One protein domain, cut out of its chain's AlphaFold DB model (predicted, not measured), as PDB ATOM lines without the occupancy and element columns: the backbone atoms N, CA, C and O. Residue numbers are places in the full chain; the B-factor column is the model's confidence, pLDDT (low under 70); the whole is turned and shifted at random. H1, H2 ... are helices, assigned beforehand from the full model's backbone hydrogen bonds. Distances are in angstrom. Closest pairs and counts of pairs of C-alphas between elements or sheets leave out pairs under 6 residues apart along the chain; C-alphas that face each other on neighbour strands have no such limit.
ATOM      1  N   GLY A 190     194.474 253.242 131.638       96.75
ATOM      2  CA  GLY A 190     193.016 253.361 131.524       96.75
ATOM      3  C   GLY A 190     192.279 252.057 131.841       96.75
ATOM      4  O   GLY A 190     192.894 250.993 131.896       96.75
ATOM      5  N   VAL A 191     190.954 252.142 131.989       97.00
ATOM      6  CA  VAL A 191     190.072 251.012 132.349       97.00
ATOM      7  C   VAL A 191     190.203 249.842 131.368       97.00
ATOM      8  O   VAL A 191     190.455 248.722 131.802       97.00
ATOM      9  N   ASP A 192     190.142 250.106 130.060       97.00
ATOM     10  CA  ASP A 192     190.238 249.063 129.023       97.00
ATOM     11  C   ASP A 192     191.577 248.312 129.070       97.00
ATOM     12  O   ASP A 192     191.648 247.102 128.857       97.00
ATOM     13  N   TRP A 193     192.661 249.033 129.381       96.81
ATOM     14  CA  TRP A 193     193.994 248.448 129.506       96.81
ATOM     15  C   TRP A 193     194.070 247.528 130.728       96.81
ATOM     16  O   TRP A 193     194.621 246.433 130.639       96.81
ATOM     17  N   LEU A 194     193.500 247.963 131.858       97.06
ATOM     18  CA  LEU A 194     193.473 247.182 133.096       97.06
ATOM     19  C   LEU A 194     192.644 245.910 132.922       97.06
ATOM     20  O   LEU A 194     193.119 244.842 133.292       97.06
ATOM     21  N   GLN A 195     191.466 246.004 132.294       97.38
ATOM     22  CA  GLN A 195     190.629 244.841 131.995       97.38
ATOM     23  C   GLN A 195     191.373 243.813 131.135       97.38
ATOM     24  O   GLN A 195     191.472 242.649 131.517       97.38
ATOM     25  N   ALA A 196     191.969 244.246 130.020       96.50
ATOM     26  CA  ALA A 196     192.744 243.360 129.153       96.50
ATOM     27  C   ALA A 196     193.946 242.730 129.886       96.50
ATOM     28  O   ALA A 196     194.295 241.573 129.651       96.50
ATOM     29  N   GLY A 197     194.571 243.476 130.802       96.31
ATOM     30  CA  GLY A 197     195.635 242.968 131.665       96.31
ATOM     31  C   GLY A 197     195.161 241.879 132.631       96.31
ATOM     32  O   GLY A 197     195.814 240.844 132.753       96.31
ATOM     33  N   ILE A 198     194.016 242.088 133.287       97.62
ATOM     34  CA  ILE A 198     193.389 241.121 134.201       97.62
ATOM     35  C   ILE A 198     193.037 239.832 133.448       97.62
ATOM     36  O   ILE A 198     193.384 238.739 133.902       97.62
ATOM     37  N   GLU A 199     192.403 239.960 132.280       96.31
ATOM     38  CA  GLU A 199     192.053 238.833 131.413       96.31
ATOM     39  C   GLU A 199     193.297 238.035 131.008       96.31
ATOM     40  O   GLU A 199     193.313 236.814 131.151       96.31
ATOM     41  N   TRP A 200     194.373 238.704 130.586       95.56
ATOM     42  CA  TRP A 200     195.626 238.037 130.227       95.56
ATOM     43  C   TRP A 200     196.269 237.312 131.420       95.56
ATOM     44  O   TRP A 200     196.635 236.138 131.320       95.56
ATOM     45  N   VAL A 201     196.371 237.959 132.588       95.62
ATOM     46  CA  VAL A 201     196.957 237.320 133.779       95.62
ATOM     47  C   VAL A 201     196.146 236.088 134.195       95.62
ATOM     48  O   VAL A 201     196.729 235.039 134.473       95.62
ATOM     49  N   LEU A 202     194.814 236.161 134.207       96.12
ATOM     50  CA  LEU A 202     193.989 235.046 134.674       96.12
ATOM     51  C   LEU A 202     193.794 233.943 133.622       96.12
ATOM     52  O   LEU A 202     193.905 232.753 133.937       96.12
ATOM     53  N   LEU A 203     193.463 234.314 132.386       94.62
ATOM     54  CA  LEU A 203     193.073 233.365 131.344       94.62
ATOM     55  C   LEU A 203     194.278 232.827 130.576       94.62
ATOM     56  O   LEU A 203     194.253 231.668 130.173       94.62
ATOM     57  N   ASP A 204     195.355 233.601 130.424       93.19
ATOM     58  CA  ASP A 204     196.567 233.114 129.768       93.19
ATOM     59  C   ASP A 204     197.588 232.599 130.780       93.19
ATOM     60  O   ASP A 204     197.933 231.410 130.762       93.19
ATOM     61  N   LEU A 205     198.054 233.449 131.700       93.75
ATOM     62  CA  LEU A 205     199.092 233.031 132.652       93.75
ATOM     63  C   LEU A 205     198.555 232.054 133.693       93.75
ATOM     64  O   LEU A 205     199.239 231.090 134.042       93.75
ATOM     65  N   GLY A 206     197.307 232.240 134.130       92.56
ATOM     66  CA  GLY A 206     196.628 231.321 135.037       92.56
ATOM     67  C   GLY A 206     196.494 229.905 134.474       92.56
ATOM     68  O   GLY A 206     196.498 228.947 135.242       92.56
ATOM     69  N   GLN A 207     196.477 229.726 133.148       91.81
ATOM     70  CA  GLN A 207     196.503 228.405 132.496       91.81
ATOM     71  C   GLN A 207     197.906 227.769 132.440       91.81
ATOM     72  O   GLN A 207     198.067 226.656 131.939       91.81
ATOM     73  N   GLY A 208     198.933 228.449 132.955       88.00
ATOM     74  CA  GLY A 208     200.320 227.990 132.912       88.00
ATOM     75  C   GLY A 208     201.017 228.265 131.580       88.00
ATOM     76  O   GLY A 208     202.055 227.655 131.298       88.00
ATOM     77  N   LYS A 209     200.478 229.169 130.746       88.75
ATOM     78  CA  LYS A 209     201.190 229.628 129.549       88.75
ATOM     79  C   LYS A 209     202.466 230.350 129.973       88.75
ATOM     80  O   LYS A 209     202.486 231.134 130.921       88.75
ATOM     81  N   ARG A 210     203.561 230.065 129.268       84.81
ATOM     82  CA  ARG A 210     204.829 230.762 129.486       84.81
ATOM     83  C   ARG A 210     204.734 232.143 128.861       84.81
ATOM     84  O   ARG A 210     204.413 232.248 127.682       84.81
ATOM     85  N   TRP A 211     205.075 233.163 129.630       83.56
ATOM     86  CA  TRP A 211     205.263 234.516 129.130       83.56
ATOM     87  C   TRP A 211     206.759 234.800 128.946       83.56
ATOM     88  O   TRP A 211     207.610 234.179 129.587       83.56
ATOM     89  N   SER A 212     207.085 235.703 128.025       77.88
ATOM     90  CA  SER A 212     208.452 236.154 127.760       77.88
ATOM     91  C   SER A 212     208.429 237.646 127.465       77.88
ATOM     92  O   SER A 212     207.636 238.091 126.640       77.88
ATOM     93  N   ALA A 213     209.341 238.394 128.085       70.25
ATOM     94  CA  ALA A 213     209.522 239.822 127.831       70.25
ATOM     95  C   ALA A 213     209.924 240.137 126.373       70.25
ATOM     96  O   ALA A 213     209.791 241.272 125.931       70.25
ATOM     97  N   GLU A 214     210.418 239.146 125.625       68.56
ATOM     98  CA  GLU A 214     210.921 239.319 124.255       68.56
ATOM     99  C   GLU A 214     209.881 238.985 123.173       68.56
ATOM    100  O   GLU A 214     210.086 239.311 122.006       68.56
ATOM    101  N   ALA A 215     208.786 238.301 123.526       58.44
ATOM    102  CA  ALA A 215     207.908 237.651 122.549       58.44
ATOM    103  C   ALA A 215     206.727 238.509 122.061       58.44
ATOM    104  O   ALA A 215     206.079 238.133 121.084       58.44
ATOM    105  N   GLU A 216     206.432 239.643 122.701       60.59
ATOM    106  CA  GLU A 216     205.200 240.398 122.446       60.59
ATOM    107  C   GLU A 216     205.440 241.808 121.889       60.59
ATOM    108  O   GLU A 216     206.440 242.470 122.170       60.59
ATOM    109  N   ALA A 217     204.507 242.274 121.052       61.16
ATOM    110  CA  ALA A 217     204.578 243.583 120.414       61.16
ATOM    111  C   ALA A 217     204.523 244.715 121.459       61.16
ATOM    112  O   ALA A 217     203.673 244.705 122.352       61.16
ATOM    113  N   ALA A 218     205.389 245.718 121.285       60.56
ATOM    114  CA  ALA A 218     205.778 246.733 122.271       60.56
ATOM    115  C   ALA A 218     204.687 247.709 122.785       60.56
ATOM    116  O   ALA A 218     205.039 248.726 123.364       60.56
ATOM    117  N   ASN A 219     203.391 247.441 122.600       70.31
ATOM    118  CA  ASN A 219     202.290 248.302 123.071       70.31
ATOM    119  C   ASN A 219     201.060 247.512 123.565       70.31
ATOM    120  O   ASN A 219     199.963 248.062 123.649       70.31
ATOM    121  N   THR A 220     201.205 246.215 123.830       86.50
ATOM    122  CA  THR A 220     200.111 245.396 124.376       86.50
ATOM    123  C   THR A 220     200.177 245.383 125.909       86.50
ATOM    124  O   THR A 220     201.282 245.415 126.456       86.50
ATOM    125  N   PRO A 221     199.032 245.341 126.625       90.38
ATOM    126  CA  PRO A 221     199.020 245.215 128.085       90.38
ATOM    127  C   PRO A 221     199.853 244.026 128.572       90.38
ATOM    128  O   PRO A 221     200.614 244.144 129.527       90.38
ATOM    129  N   SER A 222     199.780 242.910 127.851       90.56
ATOM    130  CA  SER A 222     200.532 241.688 128.117       90.56
ATOM    131  C   SER A 222     202.057 241.890 128.057       90.56
ATOM    132  O   SER A 222     202.764 241.440 128.959       90.56
ATOM    133  N   ALA A 223     202.570 242.667 127.092       89.62
ATOM    134  CA  ALA A 223     204.008 242.910 126.948       89.62
ATOM    135  C   ALA A 223     204.564 243.763 128.098       89.62
ATOM    136  O   ALA A 223     205.646 243.498 128.625       89.62
ATOM    137  N   GLU A 224     203.819 244.788 128.515       91.44
ATOM    138  CA  GLU A 224     204.205 245.634 129.649       91.44
ATOM    139  C   GLU A 224     204.111 244.878 130.982       91.44
ATOM    140  O   GLU A 224     205.021 244.965 131.810       91.44
ATOM    141  N   LEU A 225     203.055 244.083 131.181       93.44
ATOM    142  CA  LEU A 225     202.906 243.245 132.372       93.44
ATOM    143  C   LEU A 225     203.992 242.167 132.446       93.44
ATOM    144  O   LEU A 225     204.530 241.920 133.524       93.44
ATOM    145  N   ALA A 226     204.385 241.579 131.313       92.19
ATOM    146  CA  ALA A 226     205.528 240.677 131.231       92.19
ATOM    147  C   ALA A 226     206.827 241.355 131.698       92.19
ATOM    148  O   ALA A 226     207.609 240.745 132.424       92.19
ATOM    149  N   LEU A 227     207.059 242.629 131.363       91.75
ATOM    150  CA  LEU A 227     208.219 243.371 131.874       91.75
ATOM    151  C   LEU A 227     208.145 243.584 133.390       91.75
ATOM    152  O   LEU A 227     209.154 243.428 134.079       91.75
ATOM    153  N   TYR A 228     206.965 243.891 133.930       93.12
ATOM    154  CA  TYR A 228     206.782 244.038 135.375       93.12
ATOM    155  C   TYR A 228     206.994 242.729 136.133       93.12
ATOM    156  O   TYR A 228     207.613 242.741 137.199       93.12
ATOM    157  N   LEU A 229     206.524 241.611 135.579       93.31
ATOM    158  CA  LEU A 229     206.752 240.278 136.128       93.31
ATOM    159  C   LEU A 229     208.226 239.862 135.993       93.31
ATOM    160  O   LEU A 229     208.767 239.260 136.915       93.31
ATOM    161  N   ALA A 230     208.914 240.237 134.907       91.56
ATOM    162  CA  ALA A 230     210.346 239.964 134.723       91.56
ATOM    163  C   ALA A 230     211.223 240.725 135.713       91.56
ATOM    164  O   ALA A 230     212.236 240.201 136.172       91.56
ATOM    165  N   ASP A 231     210.825 241.948 136.052       91.38
ATOM    166  CA  ASP A 231     211.501 242.764 137.057       91.38
ATOM    167  C   ASP A 231     211.052 242.435 138.499       91.38
ATOM    168  O   ASP A 231     211.575 242.987 139.474       91.38
ATOM    169  N   SER A 232     210.089 241.522 138.668       91.19
ATOM    170  CA  SER A 232     209.677 241.030 139.980       91.19
ATOM    171  C   SER A 232     210.783 240.196 140.617       91.19
ATOM    172  O   SER A 232     211.378 239.317 140.000       91.19
ATOM    173  N   ARG A 233     211.030 240.428 141.909       90.88
ATOM    174  CA  ARG A 233     211.896 239.562 142.731       90.88
ATOM    175  C   ARG A 233     211.102 238.517 143.514       90.88
ATOM    176  O   ARG A 233     211.681 237.803 144.334       90.88
ATOM    177  N   LEU A 234     209.786 238.466 143.314       92.44
ATOM    178  CA  LEU A 234     208.899 237.552 144.018       92.44
ATOM    179  C   LEU A 234     208.854 236.192 143.304       92.44
ATOM    180  O   LEU A 234     208.940 236.131 142.081       92.44
ATOM    181  N   PRO A 235     208.746 235.084 144.054       92.38
ATOM    182  CA  PRO A 235     208.626 233.757 143.466       92.38
ATOM    183  C   PRO A 235     207.223 233.526 142.891       92.38
ATOM    184  O   PRO A 235     206.229 233.934 143.493       92.38
ATOM    185  N   GLN A 236     207.134 232.763 141.801       89.81
ATOM    186  CA  GLN A 236     205.850 232.279 141.291       89.81
ATOM    187  C   GLN A 236     205.197 231.280 142.261       89.81
ATOM    188  O   GLN A 236     205.895 230.429 142.825       89.81
ATOM    189  N   PRO A 237     203.866 231.341 142.463       93.75
ATOM    190  CA  PRO A 237     202.896 232.203 141.768       93.75
ATOM    191  C   PRO A 237     202.554 233.521 142.496       93.75
ATOM    192  O   PRO A 237     201.567 234.164 142.153       93.75
ATOM    193  N   LEU A 238     203.312 233.910 143.530       93.81
ATOM    194  CA  LEU A 238     202.972 235.081 144.349       93.81
ATOM    195  C   LEU A 238     203.063 236.393 143.559       93.81
ATOM    196  O   LEU A 238     202.275 237.302 143.786       93.81
ATOM    197  N   ASP A 239     204.022 236.497 142.645       94.81
ATOM    198  CA  ASP A 239     204.135 237.615 141.707       94.81
ATOM    199  C   ASP A 239     202.861 237.805 140.867       94.81
ATOM    200  O   ASP A 239     202.403 238.934 140.717       94.81
ATOM    201  N   LEU A 240     202.260 236.716 140.377       95.75
ATOM    202  CA  LEU A 240     201.011 236.739 139.613       95.75
ATOM    203  C   LEU A 240     199.811 237.122 140.486       95.75
ATOM    204  O   LEU A 240     198.990 237.930 140.064       95.75
ATOM    205  N   GLU A 241     199.725 236.576 141.702       96.56
ATOM    206  CA  GLU A 241     198.674 236.925 142.673       96.56
ATOM    207  C   GLU A 241     198.719 238.402 143.042       96.56
ATOM    208  O   GLU A 241     197.696 239.082 142.993       96.56
ATOM    209  N   LEU A 242     199.913 238.910 143.351       96.62
ATOM    210  CA  LEU A 242     200.107 240.315 143.681       96.62
ATOM    211  C   LEU A 242     199.810 241.215 142.477       96.62
ATOM    212  O   LEU A 242     199.176 242.253 142.640       96.62
ATOM    213  N   MET A 243     200.233 240.818 141.271       97.31
ATOM    214  CA  MET A 243     199.970 241.579 140.048       97.31
ATOM    215  C   MET A 243     198.469 241.679 139.786       97.31
ATOM    216  O   MET A 243     197.958 242.769 139.536       97.31
ATOM    217  N   LEU A 244     197.757 240.554 139.877       97.62
ATOM    218  CA  LEU A 244     196.315 240.520 139.673       97.62
ATOM    219  C   LEU A 244     195.571 241.333 140.735       97.62
ATOM    220  O   LEU A 244     194.660 242.076 140.382       97.62
ATOM    221  N   GLY A 245     195.987 241.250 142.002       96.88
ATOM    222  CA  GLY A 245     195.443 242.084 143.074       96.88
ATOM    223  C   GLY A 245     195.640 243.579 142.806       96.88
ATOM    224  O   GLY A 245     194.685 244.348 142.882       96.88
ATOM    225  N   CYS A 246     196.845 243.984 142.382       97.56
ATOM    226  CA  CYS A 246     197.135 245.375 142.022       97.56
ATOM    227  C   CYS A 246     196.284 245.862 140.839       97.56
ATOM    228  O   CYS A 246     195.841 247.011 140.818       97.56
ATOM    229  N   LEU A 247     196.078 245.005 139.834       98.06
ATOM    230  CA  LEU A 247     195.227 245.307 138.688       98.06
ATOM    231  C   LEU A 247     193.759 245.457 139.105       98.06
ATOM    232  O   LEU A 247     193.123 246.425 138.694       98.06
ATOM    233  N   ALA A 248     193.251 244.543 139.936       97.38
ATOM    234  CA  ALA A 248     191.882 244.555 140.443       97.38
ATOM    235  C   ALA A 248     191.591 245.811 141.276       97.38
ATOM    236  O   ALA A 248     190.637 246.523 140.979       97.38
ATOM    237  N   GLU A 249     192.465 246.152 142.232       96.81
ATOM    238  CA  GLU A 249     192.340 247.367 143.055       96.81
ATOM    239  C   GLU A 249     192.268 248.629 142.179       96.81
ATOM    240  O   GLU A 249     191.446 249.523 142.394       96.81
ATOM    241  N   ARG A 250     193.127 248.718 141.154       97.50
ATOM    242  CA  ARG A 250     193.144 249.879 140.250       97.50
ATOM    243  C   ARG A 250     191.940 249.909 139.322       97.50
ATOM    244  O   ARG A 250     191.449 250.997 139.026       97.50
ATOM    245  N   TYR A 251     191.473 248.750 138.870       97.88
ATOM    246  CA  TYR A 251     190.274 248.641 138.051       97.88
ATOM    247  C   TYR A 251     189.037 249.070 138.842       97.88
ATOM    248  O   TYR A 251     188.302 249.934 138.374       97.88
ATOM    249  N   GLU A 252     188.855 248.571 140.065       96.75
ATOM    250  CA  GLU A 252     187.755 248.961 140.952       96.75
ATOM    251  C   GLU A 252     187.758 250.467 141.237       96.75
ATOM    252  O   GLU A 252     186.724 251.125 141.119       96.75
ATOM    253  N   ALA A 253     188.931 251.044 141.523       96.38
ATOM    254  CA  ALA A 253     189.061 252.476 141.784       96.38
ATOM    255  C   ALA A 253     188.627 253.366 140.599       96.38
ATOM    256  O   ALA A 253     188.260 254.522 140.815       96.38
ATOM    257  N   LEU A 254     188.684 252.860 139.359       97.06
ATOM    258  CA  LEU A 254     188.321 253.604 138.147       97.06
ATOM    259  C   LEU A 254     186.931 253.248 137.596       97.06
ATOM    260  O   LEU A 254     186.217 254.142 137.145       97.06
ATOM    261  N   ALA A 255     186.564 251.966 137.599       96.56
ATOM    262  CA  ALA A 255     185.331 251.439 137.008       96.56
ATOM    263  C   ALA A 255     184.182 251.297 138.025       96.56
ATOM    264  O   ALA A 255     183.014 251.284 137.637       96.56
ATOM    265  N   GLY A 256     184.503 251.243 139.321       95.81
ATOM    266  CA  GLY A 256     183.557 251.051 140.418       95.81
ATOM    267  C   GLY A 256     183.347 249.584 140.809       95.81
ATOM    268  O   GLY A 256     183.668 248.658 140.064       95.81
ATOM    269  N   GLU A 257     182.762 249.388 141.991       95.75
ATOM    270  CA  GLU A 257     182.529 248.079 142.623       95.75
ATOM    271  C   GLU A 257     181.687 247.139 141.743       95.75
ATOM    272  O   GLU A 257     182.064 245.989 141.518       95.75
ATOM    273  N   THR A 258     180.585 247.639 141.166       95.88
ATOM    274  CA  THR A 258     179.695 246.835 140.309       95.88
ATOM    275  C   THR A 258     180.423 246.294 139.081       95.88
ATOM    276  O   THR A 258     180.273 245.122 138.753       95.88
ATOM    277  N   ALA A 259     181.252 247.121 138.436       96.19
ATOM    278  CA  ALA A 259     182.043 246.696 137.288       96.19
ATOM    279  C   ALA A 259     183.146 245.703 137.698       96.19
ATOM    280  O   ALA A 259     183.374 244.735 136.976       96.19
ATOM    281  N   CYS A 260     183.791 245.886 138.868       96.00
ATOM    282  CA  CYS A 260     184.752 244.896 139.389       96.00
ATOM    283  C   CYS A 260     184.078 243.524 139.589       96.00
ATOM    284  O   CYS A 260     184.664 242.499 139.228       96.00
ATOM    285  N   LEU A 261     182.850 243.500 140.122       96.69
ATOM    286  CA  LEU A 261     182.085 242.273 140.353       96.69
ATOM    287  C   LEU A 261     181.614 241.609 139.050       96.69
ATOM    288  O   LEU A 261     181.709 240.389 138.926       96.69
ATOM    289  N   GLU A 262     181.119 242.383 138.084       96.81
ATOM    290  CA  GLU A 262     180.733 241.856 136.766       96.81
ATOM    291  C   GLU A 262     181.936 241.213 136.069       96.81
ATOM    292  O   GLU A 262     181.870 240.043 135.688       96.81
ATOM    293  N   LEU A 263     183.075 241.917 136.031       97.31
ATOM    294  CA  LEU A 263     184.311 241.384 135.466       97.31
ATOM    295  C   LEU A 263     184.766 240.109 136.193       97.31
ATOM    296  O   LEU A 263     185.188 239.154 135.547       97.31
ATOM    297  N   PHE A 264     184.645 240.047 137.522       97.25
ATOM    298  CA  PHE A 264     184.964 238.838 138.289       97.25
ATOM    299  C   PHE A 264     184.132 237.623 137.852       97.25
ATOM    300  O   PHE A 264     184.681 236.538 137.657       97.25
ATOM    301  N   LEU A 265     182.818 237.796 137.684       96.62
ATOM    302  CA  LEU A 265     181.913 236.722 137.265       96.62
ATOM    303  C   LEU A 265     182.162 236.292 135.813       96.62
ATOM    304  O   LEU A 265     182.094 235.097 135.505       96.62
ATOM    305  N   ASP A 266     182.492 237.242 134.940       97.31
ATOM    306  CA  ASP A 266     182.846 236.971 133.545       97.31
ATOM    307  C   ASP A 266     184.150 236.174 133.450       97.31
ATOM    308  O   ASP A 266     184.224 235.157 132.754       97.31
ATOM    309  N   LEU A 267     185.162 236.584 134.214       96.06
ATOM    310  CA  LEU A 267     186.446 235.900 134.328       96.06
ATOM    311  C   LEU A 267     186.301 234.482 134.885       96.06
ATOM    312  O   LEU A 267     186.907 233.548 134.356       96.06
ATOM    313  N   ASP A 268     185.479 234.306 135.920       95.75
ATOM    314  CA  ASP A 268     185.182 232.991 136.484       95.75
ATOM    315  C   ASP A 268     184.497 232.079 135.456       95.75
ATOM    316  O   ASP A 268     184.915 230.939 135.227       95.75
ATOM    317  N   SER A 269     183.487 232.609 134.764       96.25
ATOM    318  CA  SER A 269     182.764 231.894 133.710       96.25
ATOM    319  C   SER A 269     183.693 231.496 132.557       96.25
ATOM    320  O   SER A 269     183.639 230.360 132.077       96.25
ATOM    321  N   ALA A 270     184.596 232.391 132.143       95.62
ATOM    322  CA  ALA A 270     185.596 232.129 131.110       95.62
ATOM    323  C   ALA A 270     186.633 231.075 131.548       95.62
ATOM    324  O   ALA A 270     187.002 230.191 130.764       95.62
ATOM    325  N   ALA A 271     187.071 231.111 132.810       93.56
ATOM    326  CA  ALA A 271     187.962 230.100 133.372       93.56
ATOM    327  C   ALA A 271     187.296 228.712 133.397       93.56
ATOM    328  O   ALA A 271     187.909 227.718 133.011       93.56
ATOM    329  N   VAL A 272     186.013 228.629 133.760       94.38
ATOM    330  CA  VAL A 272     185.253 227.368 133.707       94.38
ATOM    331  C   VAL A 272     185.083 226.881 132.263       94.38
ATOM    332  O   VAL A 272     185.300 225.699 131.984       94.38
ATOM    333  N   ALA A 273     184.766 227.779 131.326       93.69
ATOM    334  CA  ALA A 273     184.553 227.440 129.918       93.69
ATOM    335  C   ALA A 273     185.809 226.884 129.217       93.69
ATOM    336  O   ALA A 273     185.693 226.090 128.285       93.69
ATOM    337  N   THR A 274     187.008 227.254 129.675       87.81
ATOM    338  CA  THR A 274     188.289 226.815 129.090       87.81
ATOM    339  C   THR A 274     188.769 225.435 129.561       87.81
ATOM    340  O   THR A 274     189.852 225.000 129.172       87.81
ATOM    341  N   GLY A 275     187.952 224.703 130.328       84.69
ATOM    342  CA  GLY A 275     188.256 223.340 130.787       84.69
ATOM    343  C   GLY A 275     188.203 223.145 132.304       84.69
ATOM    344  O   GLY A 275     188.699 222.132 132.796       84.69
ATOM    345  N   GLY A 276     187.594 224.084 133.035       87.00
ATOM    346  CA  GLY A 276     187.528 224.098 134.497       87.00
ATOM    347  C   GLY A 276     188.657 224.907 135.143       87.00
ATOM    348  O   GLY A 276     189.707 225.134 134.542       87.00
ATOM    349  N   ARG A 277     188.444 225.332 136.395       90.81
ATOM    350  CA  ARG A 277     189.434 226.108 137.156       90.81
ATOM    351  C   ARG A 277     190.590 225.213 137.581       90.81
ATOM    352  O   ARG A 277     190.387 224.173 138.206       90.81
ATOM    353  N   ASN A 278     191.814 225.634 137.289       93.62
ATOM    354  CA  ASN A 278     192.990 225.025 137.898       93.62
ATOM    355  C   ASN A 278     193.345 225.719 139.229       93.62
ATOM    356  O   ASN A 278     192.877 226.816 139.529       93.62
ATOM    357  N   ARG A 279     194.235 225.103 140.020       94.06
ATOM    358  CA  ARG A 279     194.650 225.648 141.329       94.06
ATOM    359  C   ARG A 279     195.266 227.046 141.261       94.06
ATOM    360  O   ARG A 279     195.212 227.770 142.247       94.06
ATOM    361  N   LEU A 280     195.914 227.408 140.153       94.62
ATOM    362  CA  LEU A 280     196.487 228.744 139.994       94.62
ATOM    363  C   LEU A 280     195.371 229.767 139.768       94.62
ATOM    364  O   LEU A 280     195.337 230.773 140.461       94.62
ATOM    365  N   GLN A 281     194.424 229.478 138.880       95.44
ATOM    366  CA  GLN A 281     193.254 230.323 138.635       95.44
ATOM    367  C   GLN A 281     192.388 230.491 139.884       95.44
ATOM    368  O   GLN A 281     191.933 231.595 140.147       95.44
ATOM    369  N   GLU A 282     192.211 229.443 140.695       95.00
ATOM    370  CA  GLU A 282     191.525 229.557 141.991       95.00
ATOM    371  C   GLU A 282     192.236 230.540 142.931       95.00
ATOM    372  O   GLU A 282     191.588 231.386 143.544       95.00
ATOM    373  N   ARG A 283     193.571 230.466 143.024       95.38
ATOM    374  CA  ARG A 283     194.367 231.392 143.846       95.38
ATOM    375  C   ARG A 283     194.323 232.822 143.313       95.38
ATOM    376  O   ARG A 283     194.221 233.757 144.099       95.38
ATOM    377  N   LEU A 284     194.371 232.981 141.995       96.25
ATOM    378  CA  LEU A 284     194.266 234.267 141.316       96.25
ATOM    379  C   LEU A 284     192.886 234.909 141.537       96.25
ATOM    380  O   LEU A 284     192.814 236.062 141.949       96.25
ATOM    381  N   LEU A 285     191.796 234.157 141.362       96.25
ATOM    382  CA  LEU A 285     190.440 234.627 141.669       96.25
ATOM    383  C   LEU A 285     190.287 234.984 143.153       96.25
ATOM    384  O   LEU A 285     189.672 235.996 143.471       96.25
ATOM    385  N   ALA A 286     190.882 234.205 144.062       95.31
ATOM    386  CA  ALA A 286     190.881 234.536 145.485       95.31
ATOM    387  C   ALA A 286     191.652 235.834 145.788       95.31
ATOM    388  O   ALA A 286     191.192 236.636 146.598       95.31
ATOM    389  N   ALA A 287     192.794 236.067 145.129       95.56
ATOM    390  CA  ALA A 287     193.550 237.315 145.252       95.56
ATOM    391  C   ALA A 287     192.746 238.514 144.721       95.56
ATOM    392  O   ALA A 287     192.637 239.526 145.408       95.56
ATOM    393  N   TYR A 288     192.119 238.371 143.549       97.00
ATOM    394  CA  TYR A 288     191.227 239.381 142.973       97.00
ATOM    395  C   TYR A 288     190.080 239.724 143.933       97.00
ATOM    396  O   TYR A 288     189.861 240.887 144.261       97.00
ATOM    397  N   ALA A 289     189.370 238.701 144.415       95.62
ATOM    398  CA  ALA A 289     188.239 238.870 145.315       95.62
ATOM    399  C   ALA A 289     188.641 239.526 146.640       95.62
ATOM    400  O   ALA A 289     187.953 240.428 147.108       95.62
ATOM    401  N   GLY A 290     189.782 239.125 147.212       93.88
ATOM    402  CA  GLY A 290     190.316 239.719 148.436       93.88
ATOM    403  C   GLY A 290     190.644 241.207 148.291       93.88
ATOM    404  O   GLY A 290     190.437 241.961 149.240       93.88
ATOM    405  N   CYS A 291     191.109 241.638 147.115       94.06
ATOM    406  CA  CYS A 291     191.390 243.046 146.827       94.06
ATOM    407  C   CYS A 291     190.118 243.877 146.597       94.06
ATOM    408  O   CYS A 291     190.051 244.979 147.129       94.06
ATOM    409  N   CYS A 292     189.111 243.346 145.886       92.75
ATOM    410  CA  CYS A 292     187.824 244.033 145.657       92.75
ATOM    411  C   CYS A 292     186.791 243.830 146.793       92.75
ATOM    412  O   CYS A 292     185.620 244.156 146.628       92.75
ATOM    413  N   GLY A 293     187.165 243.229 147.931       90.56
ATOM    414  CA  GLY A 293     186.236 242.989 149.048       90.56
ATOM    415  C   GLY A 293     185.078 242.028 148.733       90.56
ATOM    416  O   GLY A 293     184.038 242.080 149.389       90.56
TER     417      GLY A 293
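Overview. This is residues 190 to 293 of the 302 residues of an uncharacterized protein of Opitutaceae bacterium BACL24 MAG-120322-bin51 (UniProt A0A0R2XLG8). Four helices, H1, H3, H4 and H5, form an up-and-down bundle, each running against the one before it in the chain, with H3 slanting against H4 and H5. The shorter H2 packs across H1 on the side away from H4 and H5, reached by a long loop, residues 206 to 220. The printed part has 104 residues with five named helices in the order H1 to H5 and no named strand: all helix. It is compact, with a radius of gyration of the C-alphas of 12.8 A and spans of 35 by 30 by 23 A.

Along the chain. H1, residues 191 to 205, begins at C-alpha 191 (190.072, 251.012, 132.349) and is 20.1 A long. H2 is residues 221 to 230. H3, residues 238 to 255, measures 25.2 A, and H4, residues 257 to 273, 24.3 A. H5, residues 279 to 291, ends at C-alpha 291 (191.390, 243.046, 146.827).

Arrangement. H1 and H3 are the hubs, touching four helices each. They touch at a shallow tilt of 26 degrees, opposite ways; their closest C-alphas, Leu 194 and Tyr 251, are 6.1 A apart. H1 touches H2 at a steep 60 degrees, closest at C-alphas 197 and 221, 5.4 A. H3 touches H5 at a steep 41 degrees, closest at C-alphas 245 and 288, 5.0 A. The hairpin H4 and H5 has a shallow tilt of 6 degrees; its closest C-alphas, 271 and 281, are 7.5 A apart. H2 is apart from H4 and H5. In the five helices every O i to N i+4 pair is within hydrogen-bond range.

Size, cuts and confidence. C-alphas 214 and 258 are farthest apart, 35.9 A. The printed part has no cut. The link H1 to H2 is long. Residues 214 to 218 have pLDDT under 70.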